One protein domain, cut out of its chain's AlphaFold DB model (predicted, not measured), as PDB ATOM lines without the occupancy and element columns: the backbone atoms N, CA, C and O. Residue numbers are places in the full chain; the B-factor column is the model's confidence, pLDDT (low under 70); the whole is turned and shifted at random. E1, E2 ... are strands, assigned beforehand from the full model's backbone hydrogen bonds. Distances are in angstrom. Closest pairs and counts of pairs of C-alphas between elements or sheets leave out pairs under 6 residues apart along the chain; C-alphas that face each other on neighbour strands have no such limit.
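What this domain is: This is residues 31 to 164 of the 687 residues of an uncharacterized protein of Kiritimatiella glycovorans (UniProt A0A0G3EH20). The domain is a sandwich of two strongly twisted sheets, with planes 39 degrees apart, wound as a jelly roll: one long hairpin folded over both sheets, its nested antiparallel pairs being E3 with E10, E4 with E9, E5 with E8 and E6 with E7. One sheet holds E1, E2, E3, E5, E8 and E10, and the other runs E7 E6 E9 E4 E11; the hairpin of E2 and E3 lies far from the middle, and residues 141 to 156 form a long loop on the outside. The printed part has 134 residues with eleven named strands, E1 to E11 in order, and no named helix: all strand, both sheets antiparallel. It is compact, with a radius of gyration of the C-alphas of 14.0 A, and rounded, spanning 39 by 34 by 30 A.

Where its parts are: E1, residues 31 to 33, begins at C-alpha 31 (146.431, 228.371, 174.101). E2 is residues 40 to 42, E3 residues 45 to 49 and E4 residues 55 to 59. E5, residues 67 to 76, is the longest strand by residues, 28.7 A from C-alpha 67 (152.186, 236.013, 182.235) to C-alpha 76. E6, residues 79 to 86, measures 22.6 A; E7, residues 89 to 96, 23.0 A; E8, residues 99 to 107, 23.7 A; E9, residues 117 to 123, 20.4 A. E10, residues 132 to 140, measures 23.1 A and bends by 60 degrees at residue 135. E11, residues 157 to 159, ends at C-alpha 159 (152.889, 225.316, 165.982).

How they stand to each other: In the branched sheet, E10 has E1 and E3 on one side, beside residues 135 to 137 and 132 to 134, and E5 on the other side. N 32 and O 136 are 2.9 A apart, N 48 and O 133 2.8 A, and N 70 and O 137 2.9 A, each within hydrogen-bond range. E8 is on the other side of E5 from E10, with N 71 and O 104 at 2.8 A. E2 and E3 form a hairpin, with N 42 and O 45 at 2.9 A. In the other sheet, E6 and E7 form a hairpin, with N 84 and O 91 at 2.8 A; also within hydrogen-bond range are N 85 and O 120 of the neighbours E6 and E9 at 2.8 A, N 57 and O 119 of the neighbours E4 and E9 at 2.9 A, and N 58 and O 158 of the neighbours E4 and E11 at 2.9 A. Between the sheets, the closest C-alphas of E5 and E7, those of Ala 75 and Gly 96, are 5.3 A apart.

The domain as a whole: The C-alphas of Asn 77 and Gly 113, the two farthest apart, are 40.2 A apart. The printed part has no cut, and the link from E10 to E11, 16 residues, is long. Mean pLDDT of the printed part is 82.6; residues 36 to 39, 143 to 155 and 162 to 164 are under 70.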
ATOM      1  N   TRP A  31     146.237 229.802 173.853       85.50
ATOM      2  CA  TRP A  31     146.431 228.371 174.101       85.50
ATOM      3  C   TRP A  31     146.497 227.560 172.807       85.50
ATOM      4  O   TRP A  31     145.999 228.004 171.769       85.50
ATOM      5  N   ILE A  32     147.077 226.362 172.906       86.19
ATOM      6  CA  ILE A  32     147.155 225.351 171.848       86.19
ATOM      7  C   ILE A  32     147.028 223.938 172.442       86.19
ATOM      8  O   ILE A  32     147.556 223.662 173.518       86.19
ATOM      9  N   ARG A  33     146.319 223.039 171.748       86.69
ATOM     10  CA  ARG A  33     146.358 221.585 171.986       86.69
ATOM     11  C   ARG A  33     147.200 220.948 170.888       86.69
ATOM     12  O   ARG A  33     147.113 221.372 169.740       86.69
ATOM     13  N   PHE A  34     148.010 219.957 171.239       83.12
ATOM     14  CA  PHE A  34     148.856 219.275 170.267       83.12
ATOM     15  C   PHE A  34     148.099 218.095 169.671       83.12
ATOM     16  O   PHE A  34     147.838 217.113 170.361       83.12
ATOM     17  N   ASP A  35     147.760 218.217 168.391       72.56
ATOM     18  CA  ASP A  35     147.175 217.141 167.592       72.56
ATOM     19  C   ASP A  35     147.889 217.021 166.232       72.56
ATOM     20  O   ASP A  35     147.313 217.347 165.196       72.56
ATOM     21  N   PRO A  36     149.197 216.688 166.215       59.69
ATOM     22  CA  PRO A  36     149.926 216.559 164.961       59.69
ATOM     23  C   PRO A  36     149.556 215.262 164.226       59.69
ATOM     24  O   PRO A  36     149.257 214.236 164.842       59.69
ATOM     25  N   GLU A  37     149.648 215.280 162.898       51.22
ATOM     26  CA  GLU A  37     149.637 214.060 162.087       51.22
ATOM     27  C   GLU A  37     150.787 213.137 162.558       51.22
ATOM     28  O   GLU A  37     151.932 213.575 162.657       51.22
ATOM     29  N   ASN A  38     150.481 211.870 162.881       49.09
ATOM     30  CA  ASN A  38     151.351 210.871 163.553       49.09
ATOM     31  C   ASN A  38     151.484 210.971 165.084       49.09
ATOM     32  O   ASN A  38     152.494 210.568 165.669       49.09
ATOM     33  N   SER A  39     150.467 211.480 165.766       60.62
ATOM     34  CA  SER A  39     150.523 211.681 167.207       60.62
ATOM     35  C   SER A  39     150.407 210.402 168.055       60.62
ATOM     36  O   SER A  39     149.632 209.480 167.789       60.62
ATOM     37  N   LYS A  40     151.196 210.351 169.136       76.75
ATOM     38  CA  LYS A  40     151.126 209.292 170.151       76.75
ATOM     39  C   LYS A  40     149.979 209.601 171.119       76.75
ATOM     40  O   LYS A  40     149.754 210.756 171.477       76.75
ATOM     41  N   GLN A  41     149.280 208.565 171.583       86.75
ATOM     42  CA  GLN A  41     148.221 208.696 172.587       86.75
ATOM     43  C   GLN A  41     148.640 208.115 173.937       86.75
ATOM     44  O   GLN A  41     149.320 207.091 174.020       86.75
ATOM     45  N   TYR A  42     148.237 208.784 175.014       90.38
ATOM     46  CA  TYR A  42     148.382 208.294 176.381       90.38
ATOM     47  C   TYR A  42     147.186 208.760 177.208       90.38
ATOM     48  O   TYR A  42     146.796 209.917 177.099       90.38
ATOM     49  N   HIS A  43     146.563 207.874 177.994       87.31
ATOM     50  CA  HIS A  43     145.345 208.185 178.773       87.31
ATOM     51  C   HIS A  43     144.283 208.982 177.984       87.31
ATOM     52  O   HIS A  43     143.759 209.989 178.457       87.31
ATOM     53  N   GLY A  44     144.007 208.563 176.743       83.31
ATOM     54  CA  GLY A  44     143.000 209.193 175.878       83.31
ATOM     55  C   GLY A  44     143.340 210.610 175.403       83.31
ATOM     56  O   GLY A  44     142.460 211.302 174.898       83.31
ATOM     57  N   ARG A  45     144.588 211.066 175.572       86.56
ATOM     58  CA  ARG A  45     145.065 212.361 175.080       86.56
ATOM     59  C   ARG A  45     146.193 212.188 174.082       86.56
ATOM     60  O   ARG A  45     147.133 211.421 174.304       86.56
ATOM     61  N   THR A  46     146.098 212.963 173.019       88.31
ATOM     62  CA  THR A  46     147.162 213.164 172.049       88.31
ATOM     63  C   THR A  46     148.292 213.990 172.656       88.31
ATOM     64  O   THR A  46     148.034 214.926 173.418       88.31
ATOM     65  N   TYR A  47     149.546 213.635 172.364       89.19
ATOM     66  CA  TYR A  47     150.701 214.366 172.879       89.19
ATOM     67  C   TYR A  47     151.877 214.433 171.903       89.19
ATOM     68  O   TYR A  47     152.052 213.580 171.034       89.19
ATOM     69  N   HIS A  48     152.732 215.431 172.130       89.00
ATOM     70  CA  HIS A  48     154.049 215.580 171.518       89.00
ATOM     71  C   HIS A  48     155.137 215.072 172.471       89.00
ATOM     72  O   HIS A  48     155.175 215.482 173.635       89.00
ATOM     73  N   PHE A  49     156.012 214.175 172.010       90.25
ATOM     74  CA  PHE A  49     157.140 213.661 172.795       90.25
ATOM     75  C   PHE A  49     158.418 214.433 172.464       90.25
ATOM     76  O   PHE A  49     158.916 214.359 171.345       90.25
ATOM     77  N   LEU A  50     158.997 215.124 173.450       87.50
ATOM     78  CA  LEU A  50     160.181 215.964 173.226       87.50
ATOM     79  C   LEU A  50     161.462 215.170 172.937       87.50
ATOM     80  O   LEU A  50     162.459 215.766 172.543       87.50
ATOM     81  N   GLY A  51     161.455 213.851 173.152       80.75
ATOM     82  CA  GLY A  51     162.564 212.980 172.764       80.75
ATOM     83  C   GLY A  51     162.633 212.708 171.260       80.75
ATOM     84  O   GLY A  51     163.694 212.314 170.791       80.75
ATOM     85  N   ASP A  52     161.535 212.923 170.524       77.94
ATOM     86  CA  ASP A  52     161.519 212.766 169.065       77.94
ATOM     87  C   ASP A  52     161.963 214.069 168.374       77.94
ATOM     88  O   ASP A  52     162.792 214.037 167.470       77.94
ATOM     89  N   ALA A  53     161.432 215.218 168.810       76.50
ATOM     90  CA  ALA A  53     161.799 216.535 168.287       76.50
ATOM     91  C   ALA A  53     161.441 217.670 169.271       76.50
ATOM     92  O   ALA A  53     160.487 217.526 170.051       76.50
ATOM     93  N   PRO A  54     162.137 218.824 169.218       86.06
ATOM     94  CA  PRO A  54     161.697 220.045 169.886       86.06
ATOM     95  C   PRO A  54     160.323 220.520 169.393       86.06
ATOM     96  O   PRO A  54     159.884 220.198 168.292       86.06
ATOM     97  N   LEU A  55     159.657 221.318 170.218       88.38
ATOM     98  CA  LEU A  55     158.370 221.932 169.936       88.38
ATOM     99  C   LEU A  55     158.532 223.454 169.900       88.38
ATOM    100  O   LEU A  55     159.004 224.051 170.869       88.38
ATOM    101  N   TYR A  56     158.090 224.072 168.807       88.62
ATOM    102  CA  TYR A  56     158.128 225.517 168.598       88.62
ATOM    103  C   TYR A  56     156.701 226.060 168.528       88.62
ATOM    104  O   TYR A  56     155.904 225.646 167.684       88.62
ATOM    105  N   VAL A  57     156.365 226.965 169.445       89.31
ATOM    106  CA  VAL A  57     155.040 227.586 169.532       89.31
ATOM    107  C   VAL A  57     155.183 229.089 169.376       89.31
ATOM    108  O   VAL A  57     155.745 229.767 170.240       89.31
ATOM    109  N   LYS A  58     154.630 229.618 168.286       89.62
ATOM    110  CA  LYS A  58     154.477 231.056 168.089       89.62
ATOM    111  C   LYS A  58     153.289 231.544 168.911       89.62
ATOM    112  O   LYS A  58     152.182 231.023 168.779       89.62
ATOM    113  N   VAL A  59     153.517 232.549 169.747       88.25
ATOM    114  CA  VAL A  59     152.502 233.215 170.565       88.25
ATOM    115  C   VAL A  59     152.213 234.578 169.944       88.25
ATOM    116  O   VAL A  59     153.025 235.493 170.050       88.25
ATOM    117  N   ALA A  60     151.057 234.714 169.295       85.50
ATOM    118  CA  ALA A  60     150.579 235.957 168.686       85.50
ATOM    119  C   ALA A  60     149.775 236.796 169.697       85.50
ATOM    120  O   ALA A  60     148.611 237.132 169.484       85.50
ATOM    121  N   ALA A  61     150.378 237.047 170.859       79.62
ATOM    122  CA  ALA A  61     149.798 237.860 171.917       79.62
ATOM    123  C   ALA A  61     150.907 238.557 172.708       79.62
ATOM    124  O   ALA A  61     151.843 237.902 173.179       79.62
ATOM    125  N   ALA A  62     150.757 239.869 172.911       76.94
ATOM    126  CA  ALA A  62     151.686 240.648 173.719       76.94
ATOM    127  C   ALA A  62     151.755 240.077 175.149       76.94
ATOM    128  O   ALA A  62     150.711 239.903 175.796       76.94
ATOM    129  N   PRO A  63     152.955 239.760 175.659       72.75
ATOM    130  CA  PRO A  63     153.082 239.177 176.979       72.75
ATOM    131  C   PRO A  63     152.748 240.206 178.062       72.75
ATOM    132  O   PRO A  63     153.223 241.341 178.036       72.75
ATOM    133  N   LYS A  64     151.925 239.799 179.031       76.44
ATOM    134  CA  LYS A  64     151.671 240.584 180.246       76.44
ATOM    135  C   LYS A  64     152.809 240.370 181.246       76.44
ATOM    136  O   LYS A  64     153.421 239.308 181.250       76.44
ATOM    137  N   GLU A  65     153.062 241.347 182.118       75.44
ATOM    138  CA  GLU A  65     154.111 241.241 183.155       75.44
ATOM    139  C   GLU A  65     153.882 240.080 184.133       75.44
ATOM    140  O   GLU A  65     154.823 239.581 184.735       75.44
ATOM    141  N   ASP A  66     152.636 239.637 184.281       81.50
ATOM    142  CA  ASP A  66     152.235 238.525 185.136       81.50
ATOM    143  C   ASP A  66     151.948 237.239 184.347       81.50
ATOM    144  O   ASP A  66     151.236 236.359 184.840       81.50
ATOM    145  N   ALA A  67     152.445 237.143 183.110       81.69
ATOM    146  CA  ALA A  67     152.186 236.013 182.235       81.69
ATOM    147  C   ALA A  67     152.855 234.730 182.737       81.69
ATOM    148  O   ALA A  67     154.027 234.694 183.105       81.69
ATOM    149  N   VAL A  68     152.091 233.647 182.691       87.38
ATOM    150  CA  VAL A  68     152.503 232.324 183.144       87.38
ATOM    151  C   VAL A  68     152.168 231.305 182.068       87.38
ATOM    152  O   VAL A  68     151.091 231.357 181.468       87.38
ATOM    153  N   LEU A  69     153.078 230.366 181.829       89.25
ATOM    154  CA  LEU A  69     152.864 229.278 180.890       89.25
ATOM    155  C   LEU A  69     152.455 228.023 181.650       89.25
ATOM    156  O   LEU A  69     153.245 227.466 182.409       89.25
ATOM    157  N   ASP A  70     151.228 227.559 181.435       90.81
ATOM    158  CA  ASP A  70     150.830 226.245 181.920       90.81
ATOM    159  C   ASP A  70     151.083 225.208 180.814       90.81
ATOM    160  O   ASP A  70     150.658 225.369 179.664       90.81
ATOM    161  N   LEU A  71     151.768 224.127 181.180       93.12
ATOM    162  CA  LEU A  71     152.130 223.000 180.327       93.12
ATOM    163  C   LEU A  71     151.294 221.785 180.726       93.12
ATOM    164  O   LEU A  71     151.358 221.351 181.875       93.12
ATOM    165  N   LEU A  72     150.520 221.199 179.815       92.94
ATOM    166  CA  LEU A  72     149.796 219.966 180.127       92.94
ATOM    167  C   LEU A  72     150.763 218.782 180.028       92.94
ATOM    168  O   LEU A  72     150.977 218.225 178.951       92.94
ATOM    169  N   TRP A  73     151.361 218.438 181.166       94.62
ATOM    170  CA  TRP A  73     152.542 217.594 181.291       94.62
ATOM    171  C   TRP A  73     152.207 216.140 181.575       94.62
ATOM    172  O   TRP A  73     151.569 215.828 182.589       94.62
ATOM    173  N   GLY A  74     152.689 215.253 180.712       94.19
ATOM    174  CA  GLY A  74     152.532 213.816 180.838       94.19
ATOM    175  C   GLY A  74     153.665 213.139 181.614       94.19
ATOM    176  O   GLY A  74     154.837 213.489 181.460       94.19
ATOM    177  N   ALA A  75     153.320 212.149 182.435       95.19
ATOM    178  CA  ALA A  75     154.270 211.291 183.145       95.19
ATOM    179  C   ALA A  75     153.743 209.851 183.258       95.19
ATOM    180  O   ALA A  75     152.537 209.614 183.147       95.19
ATOM    181  N   LYS A  76     154.652 208.887 183.453       94.56
ATOM    182  CA  LYS A  76     154.346 207.451 183.595       94.56
ATOM    183  C   LYS A  76     154.815 206.921 184.955       94.56
ATOM    184  O   LYS A  76     155.608 205.987 185.021       94.56
ATOM    185  N   ASN A  77     154.387 207.571 186.040       94.00
ATOM    186  CA  ASN A  77     154.915 207.389 187.405       94.00
ATOM    187  C   ASN A  77     156.426 207.659 187.541       94.00
ATOM    188  O   ASN A  77     157.054 207.257 188.516       94.00
ATOM    189  N   ASP A  78     157.007 208.373 186.580       93.12
ATOM    190  CA  ASP A  78     158.418 208.734 186.522       93.12
ATOM    191  C   ASP A  78     158.609 210.253 186.598       93.12
ATOM    192  O   ASP A  78     157.645 211.019 186.600       93.12
ATOM    193  N   GLN A  79     159.864 210.692 186.718       95.62
ATOM    194  CA  GLN A  79     160.247 212.099 186.617       95.62
ATOM    195  C   GLN A  79     160.695 212.401 185.193       95.62
ATOM    196  O   GLN A  79     161.544 211.703 184.643       95.62
ATOM    197  N   ARG A  80     160.145 213.465 184.614       95.38
ATOM    198  CA  ARG A  80     160.406 213.888 183.240       95.38
ATOM    199  C   ARG A  80     160.991 215.293 183.244       95.38
ATOM    200  O   ARG A  80     160.742 216.064 184.176       95.38
ATOM    201  N   VAL A  81     161.754 215.638 182.210       95.81
ATOM    202  CA  VAL A  81     162.411 216.949 182.112       95.81
ATOM    203  C   VAL A  81     162.294 217.540 180.711       95.81
ATOM    204  O   VAL A  81     162.377 216.827 179.711       95.81
ATOM    205  N   ALA A  82     162.135 218.860 180.660       95.00
ATOM    206  CA  ALA A  82     162.224 219.674 179.457       95.00
ATOM    207  C   ALA A  82     163.069 220.927 179.719       95.00
ATOM    208  O   ALA A  82     163.154 221.414 180.849       95.00
ATOM    209  N   ILE A  83     163.667 221.462 178.661       93.94
ATOM    210  CA  ILE A  83     164.200 222.822 178.626       93.94
ATOM    211  C   ILE A  83     163.172 223.691 177.908       93.94
ATOM    212  O   ILE A  83     162.733 223.343 176.814       93.94
ATOM    213  N   LEU A  84     162.782 224.790 178.543       93.12
ATOM    214  CA  LEU A  84     161.844 225.775 178.024       93.12
ATOM    215  C   LEU A  84     162.596 227.074 177.776       93.12
ATOM    216  O   LEU A  84     163.174 227.635 178.705       93.12
ATOM    217  N   LYS A  85     162.550 227.568 176.544       89.62
ATOM    218  CA  LYS A  85     163.091 228.867 176.166       89.62
ATOM    219  C   LYS A  85     161.972 229.783 175.683       89.62
ATOM    220  O   LYS A  85     161.176 229.403 174.828       89.62
ATOM    221  N   ALA A  86     161.906 230.985 176.238       86.50
ATOM    222  CA  ALA A  86     160.939 232.014 175.877       86.50
ATOM    223  C   ALA A  86     161.664 233.358 175.789       86.50
ATOM    224  O   ALA A  86     162.141 233.879 176.794       86.50
ATOM    225  N   GLY A  87     161.783 233.912 174.581       78.69
ATOM    226  CA  GLY A  87     162.667 235.060 174.356       78.69
ATOM    227  C   GLY A  87     164.135 234.706 174.635       78.69
ATOM    228  O   GLY A  87     164.646 233.727 174.087       78.69
ATOM    229  N   ASP A  88     164.794 235.496 175.485       71.81
ATOM    230  CA  ASP A  88     166.204 235.311 175.866       71.81
ATOM    231  C   ASP A  88     166.382 234.440 177.123       71.81
ATOM    232  O   ASP A  88     167.506 234.120 177.510       71.81
ATOM    233  N   THR A  89     165.278 234.020 177.741       77.81
ATOM    234  CA  THR A  89     165.285 233.272 178.998       77.81
ATOM    235  C   THR A  89     165.136 231.781 178.727       77.81
ATOM    236  O   THR A  89     164.205 231.352 178.043       77.81
ATOM    237  N   GLU A  90     166.041 230.981 179.290       88.62
ATOM    238  CA  GLU A  90     165.998 229.519 179.255       88.62
ATOM    239  C   GLU A  90     165.854 228.964 180.677       88.62
ATOM    240  O   GLU A  90     166.563 229.375 181.594       88.62
ATOM    241  N   GLN A  91     164.937 228.015 180.863       91.50
ATOM    242  CA  GLN A  91     164.676 227.381 182.149       91.50
ATOM    243  C   GLN A  91     164.484 225.873 182.024       91.50
ATOM    244  O   GLN A  91     163.945 225.354 181.045       91.50
ATOM    245  N   ARG A  92     164.902 225.152 183.062       93.31
ATOM    246  CA  ARG A  92     164.758 223.702 183.154       93.31
ATOM    247  C   ARG A  92     163.508 223.351 183.953       93.31
ATOM    248  O   ARG A  92     163.442 223.626 185.145       93.31
ATOM    249  N   VAL A  93     162.550 222.691 183.310       94.31
ATOM    250  CA  VAL A  93     161.277 222.286 183.914       94.31
ATOM    251  C   VAL A  93     161.320 220.792 184.219       94.31
ATOM    252  O   VAL A  93     161.592 219.980 183.333       94.31
ATOM    253  N   ARG A  94     161.060 220.418 185.475       95.06
ATOM    254  CA  ARG A  94     160.987 219.024 185.929       95.06
ATOM    255  C   ARG A  94     159.625 218.772 186.562       95.06
ATOM    256  O   ARG A  94     159.242 219.481 187.487       95.06
ATOM    257  N   ALA A  95     158.927 217.750 186.085       95.06
ATOM    258  CA  ALA A  95     157.658 217.324 186.655       95.06
ATOM    259  C   ALA A  95     157.416 215.830 186.420       95.06
ATOM    260  O   ALA A  95     157.911 215.235 185.458       95.06
ATOM    261  N   GLY A  96     156.650 215.214 187.317       93.75
ATOM    262  CA  GLY A  96     156.368 213.786 187.281       93.75
ATOM    263  C   GLY A  96     155.939 213.232 188.636       93.75
ATOM    264  O   GLY A  96     155.499 213.985 189.504       93.75
ATOM    265  N   GLY A  97     156.075 211.918 188.823       94.25
ATOM    266  CA  GLY A  97     155.616 211.211 190.028       94.25
ATOM    267  C   GLY A  97     154.113 210.909 190.034       94.25
ATOM    268  O   GLY A  97     153.526 210.695 191.090       94.25
ATOM    269  N   TYR A  98     153.484 210.925 188.860       95.31
ATOM    270  CA  TYR A  98     152.088 210.559 188.640       95.31
ATOM    271  C   TYR A  98     151.942 209.845 187.297       95.31
ATOM    272  O   TYR A  98     152.828 209.928 186.444       95.31
ATOM    273  N   ASP A  99     150.813 209.172 187.110       95.69
ATOM    274  CA  ASP A  99     150.427 208.582 185.836       95.69
ATOM    275  C   ASP A  99     149.356 209.439 185.147       95.69
ATOM    276  O   ASP A  99     148.349 209.793 185.764       95.69
ATOM    277  N   GLY A 100     149.587 209.812 183.889       93.69
ATOM    278  CA  GLY A 100     148.679 210.646 183.096       93.69
ATOM    279  C   GLY A 100     149.170 212.081 182.922       93.69
ATOM    280  O   GLY A 100     150.374 212.324 182.867       93.69
ATOM    281  N   PHE A 101     148.241 213.034 182.788       92.69
ATOM    282  CA  PHE A 101     148.544 214.441 182.502       92.69
ATOM    283  C   PHE A 101     148.137 215.362 183.649       92.69
ATOM    284  O   PHE A 101     147.032 215.248 184.174       92.69
ATOM    285  N   ARG A 102     149.000 216.323 183.988       92.69
ATOM    286  CA  ARG A 102     148.694 217.416 184.923       92.69
ATOM    287  C   ARG A 102     149.233 218.734 184.395       92.69
ATOM    288  O   ARG A 102     150.280 218.760 183.754       92.69
ATOM    289  N   TRP A 103     148.521 219.821 184.667       91.62
ATOM    290  CA  TRP A 103     149.006 221.161 184.353       91.62
ATOM    291  C   TRP A 103     150.201 221.506 185.239       91.62
ATOM    292  O   TRP A 103     150.100 221.464 186.462       91.62
ATOM    293  N   GLN A 104     151.319 221.842 184.605       91.88
ATOM    294  CA  GLN A 104     152.530 222.319 185.253       91.88
ATOM    295  C   GLN A 104     152.696 223.789 184.952       91.88
ATOM    296  O   GLN A 104     152.765 224.194 183.794       91.88
ATOM    297  N   ARG A 105     152.726 224.575 186.018       90.31
ATOM    298  CA  ARG A 105     152.815 226.020 185.946       90.31
ATOM    299  C   ARG A 105     154.277 226.439 185.881       90.31
ATOM    300  O   ARG A 105     155.062 226.051 186.740       90.31
ATOM    301  N   VAL A 106     154.612 227.242 184.880       89.81
ATOM    302  CA  VAL A 106     155.965 227.734 184.656       89.81
ATOM    303  C   VAL A 106     155.923 229.252 184.533       89.81
ATOM    304  O   VAL A 106     155.294 229.802 183.626       89.81
ATOM    305  N   GLU A 107     156.565 229.932 185.479       87.00
ATOM    306  CA  GLU A 107     156.729 231.382 185.421       87.00
ATOM    307  C   GLU A 107     157.623 231.746 184.233       87.00
ATOM    308  O   GLU A 107     158.593 231.050 183.918       87.00
ATOM    309  N   LEU A 108     157.254 232.808 183.522       77.25
ATOM    310  CA  LEU A 108     157.992 233.283 182.362       77.25
ATOM    311  C   LEU A 108     158.597 234.650 182.659       77.25
ATOM    312  O   LEU A 108     157.970 235.478 183.313       77.25
ATOM    313  N   ASP A 109     159.759 234.911 182.065       77.81
ATOM    314  CA  ASP A 109     160.220 236.271 181.786       77.81
ATOM    315  C   ASP A 109     160.098 236.514 180.273       77.81
ATOM    316  O   ASP A 109     161.035 236.239 179.519       77.81
ATOM    317  N   PRO A 110     158.897 236.870 179.781       71.94
ATOM    318  CA  PRO A 110     158.643 236.955 178.353       71.94
ATOM    319  C   PRO A 110     159.253 238.229 177.738       71.94
ATOM    320  O   PRO A 110     159.394 239.255 178.410       71.94
ATOM    321  N   PRO A 111     159.564 238.224 176.429       74.31
ATOM    322  CA  PRO A 111     160.191 239.366 175.772       74.31
ATOM    323  C   PRO A 111     159.276 240.601 175.777       74.31
ATOM    324  O   PRO A 111     158.201 240.610 175.172       74.31
ATOM    325  N   LYS A 112     159.722 241.668 176.447       79.75
ATOM    326  CA  LYS A 112     158.974 242.927 176.588       79.75
ATOM    327  C   LYS A 112     158.849 243.660 175.248       79.75
ATOM    328  O   LYS A 112     159.790 243.698 174.460       79.75
ATOM    329  N   GLY A 113     157.689 244.274 175.009       76.12
ATOM    330  CA  GLY A 113     157.447 245.125 173.836       76.12
ATOM    331  C   GLY A 113     157.271 244.386 172.504       76.12
ATOM    332  O   GLY A 113     157.280 245.035 171.462       76.12
ATOM    333  N   LYS A 114     157.115 243.054 172.513       79.06
ATOM    334  CA  LYS A 114     156.828 242.269 171.305       79.06
ATOM    335  C   LYS A 114     155.343 241.924 171.200       79.06
ATOM    336  O   LYS A 114     154.746 241.468 172.171       79.06
ATOM    337  N   GLU A 115     154.767 242.097 170.012       81.69
ATOM    338  CA  GLU A 115     153.393 241.660 169.709       81.69
ATOM    339  C   GLU A 115     153.310 240.145 169.465       81.69
ATOM    340  O   GLU A 115     152.285 239.521 169.739       81.69
ATOM    341  N   GLU A 116     154.420 239.546 169.022       85.06
ATOM    342  CA  GLU A 116     154.570 238.111 168.805       85.06
ATOM    343  C   GLU A 116     155.913 237.609 169.348       85.06
ATOM    344  O   GLU A 116     156.935 238.302 169.284       85.06
ATOM    345  N   TRP A 117     155.935 236.386 169.869       87.00
ATOM    346  CA  TRP A 117     157.141 235.773 170.429       87.00
ATOM    347  C   TRP A 117     157.105 234.247 170.339       87.00
ATOM    348  O   TRP A 117     156.072 233.654 170.036       87.00
ATOM    349  N   LEU A 118     158.258 233.613 170.559       88.44
ATOM    350  CA  LEU A 118     158.453 232.175 170.394       88.44
ATOM    351  C   LEU A 118     158.679 231.497 171.747       88.44
ATOM    352  O   LEU A 118     159.484 231.974 172.554       88.44
ATOM    353  N   VAL A 119     158.006 230.365 171.943       90.25
ATOM    354  CA  VAL A 119     158.307 229.383 172.986       90.25
ATOM    355  C   VAL A 119     158.917 228.153 172.327       90.25
ATOM    356  O   VAL A 119     158.291 227.531 171.473       90.25
ATOM    357  N   GLU A 120     160.120 227.790 172.748       91.50
ATOM    358  CA  GLU A 120     160.782 226.537 172.397       91.50
ATOM    359  C   GLU A 120     160.758 225.598 173.608       91.50
ATOM    360  O   GLU A 120     161.112 225.982 174.723       91.50
ATOM    361  N   LEU A 121     160.354 224.350 173.386       92.25
ATOM    362  CA  LEU A 121     160.421 223.263 174.360       92.25
ATOM    363  C   LEU A 121     161.233 222.122 173.758       92.25
ATOM    364  O   LEU A 121     160.911 221.639 172.679       92.25
ATOM    365  N   ARG A 122     162.273 221.661 174.451       92.00
ATOM    366  CA  ARG A 122     163.153 220.579 173.977       92.00
ATOM    367  C   ARG A 122     163.511 219.604 175.091       92.00
ATOM    368  O   ARG A 122     163.372 219.925 176.274       92.00
ATOM    369  N   ALA A 123     163.969 218.409 174.724       88.44
ATOM    370  CA  ALA A 123     164.507 217.463 175.694       88.44
ATOM    371  C   ALA A 123     165.710 218.068 176.437       88.44
ATOM    372  O   ALA A 123     166.501 218.823 175.874       88.44
ATOM    373  N   ALA A 124     165.842 217.734 177.718       84.56
ATOM    374  CA  ALA A 124     167.056 218.039 178.460       84.56
ATOM    375  C   ALA A 124     168.183 217.079 178.052       84.56
ATOM    376  O   ALA A 124     167.954 215.880 177.926       84.56
ATOM    377  N   ASN A 125     169.400 217.600 177.892       73.75
ATOM    378  CA  ASN A 125     170.585 216.776 177.640       73.75
ATOM    379  C   ASN A 125     170.898 215.871 178.850       73.75
ATOM    380  O   ASN A 125     170.685 216.280 179.997       73.75
ATOM    381  N   GLY A 126     171.469 214.686 178.599       72.12
ATOM    382  CA  GLY A 126     171.912 213.733 179.627       72.12
ATOM    383  C   GLY A 126     170.956 212.550 179.838       72.12
ATOM    384  O   GLY A 126     170.216 212.174 178.938       72.12
ATOM    385  N   ASN A 127     170.980 211.954 181.036       76.81
ATOM    386  CA  ASN A 127     170.205 210.747 181.383       76.81
ATOM    387  C   ASN A 127     168.749 211.027 181.818       76.81
ATOM    388  O   ASN A 127     168.083 210.140 182.354       76.81
ATOM    389  N   ASP A 128     168.245 212.251 181.659       87.44
ATOM    390  CA  ASP A 128     166.877 212.584 182.056       87.44
ATOM    391  C   ASP A 128     165.852 212.069 181.042       87.44
ATOM    392  O   ASP A 128     166.026 212.192 179.831       87.44
ATOM    393  N   ALA A 129     164.731 211.539 181.534       90.19
ATOM    394  CA  ALA A 129     163.640 211.112 180.671       90.19
ATOM    395  C   ALA A 129     162.967 212.339 180.010       90.19
ATOM    396  O   ALA A 129     162.471 213.216 180.731       90.19
ATOM    397  N   PRO A 130     162.879 212.407 178.666       91.62
ATOM    398  CA  PRO A 130     162.249 213.534 177.981       91.62
ATOM    399  C   PRO A 130     160.764 213.647 178.323       91.62
ATOM    400  O   PRO A 130     160.068 212.630 178.441       91.62
ATOM    401  N   ALA A 131     160.276 214.878 178.469       92.94
ATOM    402  CA  ALA A 131     158.863 215.148 178.707       92.94
ATOM    403  C   ALA A 131     157.990 214.893 177.471       92.94
ATOM    404  O   ALA A 131     158.449 214.935 176.328       92.94
ATOM    405  N   PHE A 132     156.701 214.668 177.715       93.19
ATOM    406  CA  PHE A 132     155.670 214.738 176.690       93.19
ATOM    407  C   PHE A 132     154.532 215.655 177.122       93.19
ATOM    408  O   PHE A 132     154.175 215.713 178.300       93.19
ATOM    409  N   LEU A 133     153.976 216.381 176.159       93.12
ATOM    410  CA  LEU A 133     153.049 217.483 176.392       93.12
ATOM    411  C   LEU A 133     151.812 217.316 175.517       93.12
ATOM    412  O   LEU A 133     151.940 216.990 174.342       93.12
ATOM    413  N   ALA A 134     150.627 217.571 176.068       91.12
ATOM    414  CA  ALA A 134     149.366 217.507 175.316       91.12
ATOM    415  C   ALA A 134     148.794 218.892 174.956       91.12
ATOM    416  O   ALA A 134     147.979 219.016 174.043       91.12
ATOM    417  N   ALA A 135     149.206 219.948 175.662       90.62
ATOM    418  CA  ALA A 135     148.750 221.313 175.417       90.62
ATOM    419  C   ALA A 135     149.647 222.356 176.097       90.62
ATOM    420  O   ALA A 135     150.373 222.048 177.048       90.62
ATOM    421  N   LEU A 136     149.510 223.600 175.645       90.81
ATOM    422  CA  LEU A 136     150.098 224.804 176.225       90.81
ATOM    423  C   LEU A 136     149.021 225.869 176.409       90.81
ATOM    424  O   LEU A 136     148.129 226.004 175.570       90.81
ATOM    425  N   ARG A 137     149.140 226.687 177.456       88.19
ATOM    426  CA  ARG A 137     148.351 227.918 177.568       88.19
ATOM    427  C   ARG A 137     149.085 229.029 178.298       88.19
ATOM    428  O   ARG A 137     149.811 228.785 179.255       88.19
ATOM    429  N   LEU A 138     148.821 230.253 177.867       85.31
ATOM    430  CA  LEU A 138     149.233 231.482 178.522       85.31
ATOM    431  C   LEU A 138     148.120 231.940 179.466       85.31
ATOM    432  O   LEU A 138     146.996 232.218 179.038       85.31
ATOM    433  N   THR A 139     148.436 232.019 180.751       83.31
ATOM    434  CA  THR A 139     147.549 232.518 181.807       83.31
ATOM    435  C   THR A 139     148.210 233.679 182.551       83.31
ATOM    436  O   THR A 139     149.285 234.138 182.166       83.31
ATOM    437  N   SER A 140     147.543 234.199 183.581       79.31
ATOM    438  CA  SER A 140     148.112 235.157 184.532       79.31
ATOM    439  C   SER A 140     148.411 234.444 185.851       79.31
ATOM    440  O   SER A 140     147.677 233.535 186.252       79.31
ATOM    441  N   SER A 141     149.444 234.886 186.569       75.06
ATOM    442  CA  SER A 141     149.764 234.403 187.921       75.06
ATOM    443  C   SER A 141     148.604 234.570 188.913       75.06
ATOM    444  O   SER A 141     148.497 233.814 189.877       75.06
ATOM    445  N   ARG A 142     147.680 235.502 188.643       70.31
ATOM    446  CA  ARG A 142     146.470 235.765 189.443       70.31
ATOM    447  C   ARG A 142     145.320 234.813 189.126       70.31
ATOM    448  O   ARG A 142     144.308 234.808 189.824       70.31
ATOM    449  N   THR A 143     145.451 234.025 188.066       66.69
ATOM    450  CA  THR A 143     144.434 233.094 187.604       66.69
ATOM    451  C   THR A 143     144.643 231.715 188.230       66.69
ATOM    452  O   THR A 143     145.714 231.115 188.085       66.69
ATOM    453  N   ALA A 144     143.616 231.181 188.899       60.91
ATOM    454  CA  ALA A 144     143.628 229.800 189.371       60.91
ATOM    455  C   ALA A 144     143.663 228.831 188.171       60.91
ATOM    456  O   ALA A 144     142.979 229.078 187.173       60.91
ATOM    457  N   PRO A 145     144.444 227.740 188.226       57.75
ATOM    458  CA  PRO A 145     144.503 226.781 187.133       57.75
ATOM    459  C   PRO A 145     143.144 226.083 186.983       57.75
ATOM    460  O   PRO A 145     142.797 225.201 187.758       57.75
ATOM    461  N   ASN A 146     142.365 226.476 185.977       64.38
ATOM    462  CA  ASN A 146     141.183 225.724 185.563       64.38
ATOM    463  C   ASN A 146     141.620 224.460 184.795       64.38
ATOM    464  O   ASN A 146     142.626 224.500 184.085       64.38
ATOM    465  N   GLU A 147     140.902 223.344 184.902       60.44
ATOM    466  CA  GLU A 147     141.255 222.104 184.192       60.44
ATOM    467  C   GLU A 147     140.847 222.116 182.713       60.44
ATOM    468  O   GLU A 147     141.529 221.504 181.885       60.44
ATOM    469  N   ALA A 148     139.777 222.834 182.364       66.12
ATOM    470  CA  ALA A 148     139.213 222.817 181.019       66.12
ATOM    471  C   ALA A 148     139.890 223.832 180.078       66.12
ATOM    472  O   ALA A 148     140.073 225.002 180.417       66.12
ATOM    473  N   LEU A 149     140.236 223.380 178.867       65.62
ATOM    474  CA  LEU A 149     140.505 224.245 177.713       65.62
ATOM    475  C   LEU A 149     139.228 224.338 176.867       65.62
ATOM    476  O   LEU A 149     138.572 223.305 176.727       65.62
ATOM    477  N   PRO A 150     138.914 225.486 176.243       64.19
ATOM    478  CA  PRO A 150     137.825 225.579 175.270       64.19
ATOM    479  C   PRO A 150     138.003 224.586 174.103       64.19
ATOM    480  O   PRO A 150     139.125 224.175 173.810       64.19
ATOM    481  N   ASP A 151     136.915 224.207 173.427       55.59
ATOM    482  CA  ASP A 151     136.942 223.179 172.367       55.59
ATOM    483  C   ASP A 151     137.463 223.674 171.000       55.59
ATOM    484  O   ASP A 151     137.810 222.865 170.145       55.59
ATOM    485  N   ALA A 152     137.562 224.989 170.770       58.50
ATOM    486  CA  ALA A 152     137.932 225.558 169.465       58.50
ATOM    487  C   ALA A 152     139.454 225.603 169.224       58.50
ATOM    488  O   ALA A 152     140.155 226.247 169.986       58.50
ATOM    489  N   ALA A 153     139.975 225.002 168.148       55.72
ATOM    490  CA  ALA A 153     141.413 224.875 167.864       55.72
ATOM    491  C   ALA A 153     142.196 226.214 167.836       55.72
ATOM    492  O   ALA A 153     142.274 226.886 166.813       55.72
ATOM    493  N   SER A 154     142.844 226.538 168.963       63.53
ATOM    494  CA  SER A 154     143.744 227.679 169.212       63.53
ATOM    495  C   SER A 154     143.137 229.084 169.065       63.53
ATOM    496  O   SER A 154     142.429 229.397 168.115       63.53
ATOM    497  N   LYS A 155     143.446 229.979 170.016       65.94
ATOM    498  CA  LYS A 155     143.013 231.391 169.945       65.94
ATOM    499  C   LYS A 155     144.093 232.310 169.358       65.94
ATOM    500  O   LYS A 155     143.758 233.208 168.602       65.94
ATOM    501  N   PHE A 156     145.364 232.072 169.714       72.81
ATOM    502  CA  PHE A 156     146.526 232.922 169.377       72.81
ATOM    503  C   PHE A 156     147.886 232.192 169.495       72.81
ATOM    504  O   PHE A 156     148.931 232.832 169.582       72.81
ATOM    505  N   MET A 157     147.898 230.858 169.568       82.88
ATOM    506  CA  MET A 157     149.130 230.060 169.588       82.88
ATOM    507  C   MET A 157     149.118 229.089 168.421       82.88
ATOM    508  O   MET A 157     148.108 228.430 168.197       82.88
ATOM    509  N   GLN A 158     150.234 228.978 167.713       85.75
ATOM    510  CA  GLN A 158     150.366 228.090 166.559       85.75
ATOM    511  C   GLN A 158     151.685 227.328 166.643       85.75
ATOM    512  O   GLN A 158     152.705 227.897 167.036       85.75
ATOM    513  N   LEU A 159     151.658 226.044 166.277       83.00
ATOM    514  CA  LEU A 159     152.889 225.316 165.982       83.00
ATOM    515  C   LEU A 159     153.551 225.982 164.778       83.00
ATOM    516  O   LEU A 159     152.875 226.307 163.803       83.00
ATOM    517  N   CYS A 160     154.856 226.202 164.856       79.94
ATOM    518  CA  CYS A 160     155.629 226.754 163.755       79.94
ATOM    519  C   CYS A 160     156.914 225.956 163.549       79.94
ATOM    520  O   CYS A 160     157.301 225.141 164.384       79.94
ATOM    521  N   GLU A 161     157.580 226.205 162.428       74.75
ATOM    522  CA  GLU A 161     158.935 225.710 162.207       74.75
ATOM    523  C   GLU A 161     159.931 226.400 163.160       74.75
ATOM    524  O   GLU A 161     159.646 227.500 163.664       74.75
ATOM    525  N   PRO A 162     161.089 225.772 163.447       69.44
ATOM    526  CA  PRO A 162     162.173 226.439 164.158       69.44
ATOM    527  C   PRO A 162     162.549 227.759 163.467       69.44
ATOM    528  O   PRO A 162     162.488 227.855 162.238       69.44
ATOM    529  N   PRO A 163     162.975 228.786 164.225       63.69
ATOM    530  CA  PRO A 163     163.564 229.967 163.615       63.69
ATOM    531  C   PRO A 163     164.785 229.544 162.780       63.69
ATOM    532  O   PRO A 163     165.511 228.639 163.204       63.69
ATOM    533  N   PRO A 164     165.031 230.190 161.624       60.44
ATOM    534  CA  PRO A 164     166.145 229.828 160.762       60.44
ATOM    535  C   PRO A 164     167.449 229.881 161.553       60.44
ATOM    536  O   PRO A 164     167.714 230.841 162.290       60.44
TER     537      PRO A 164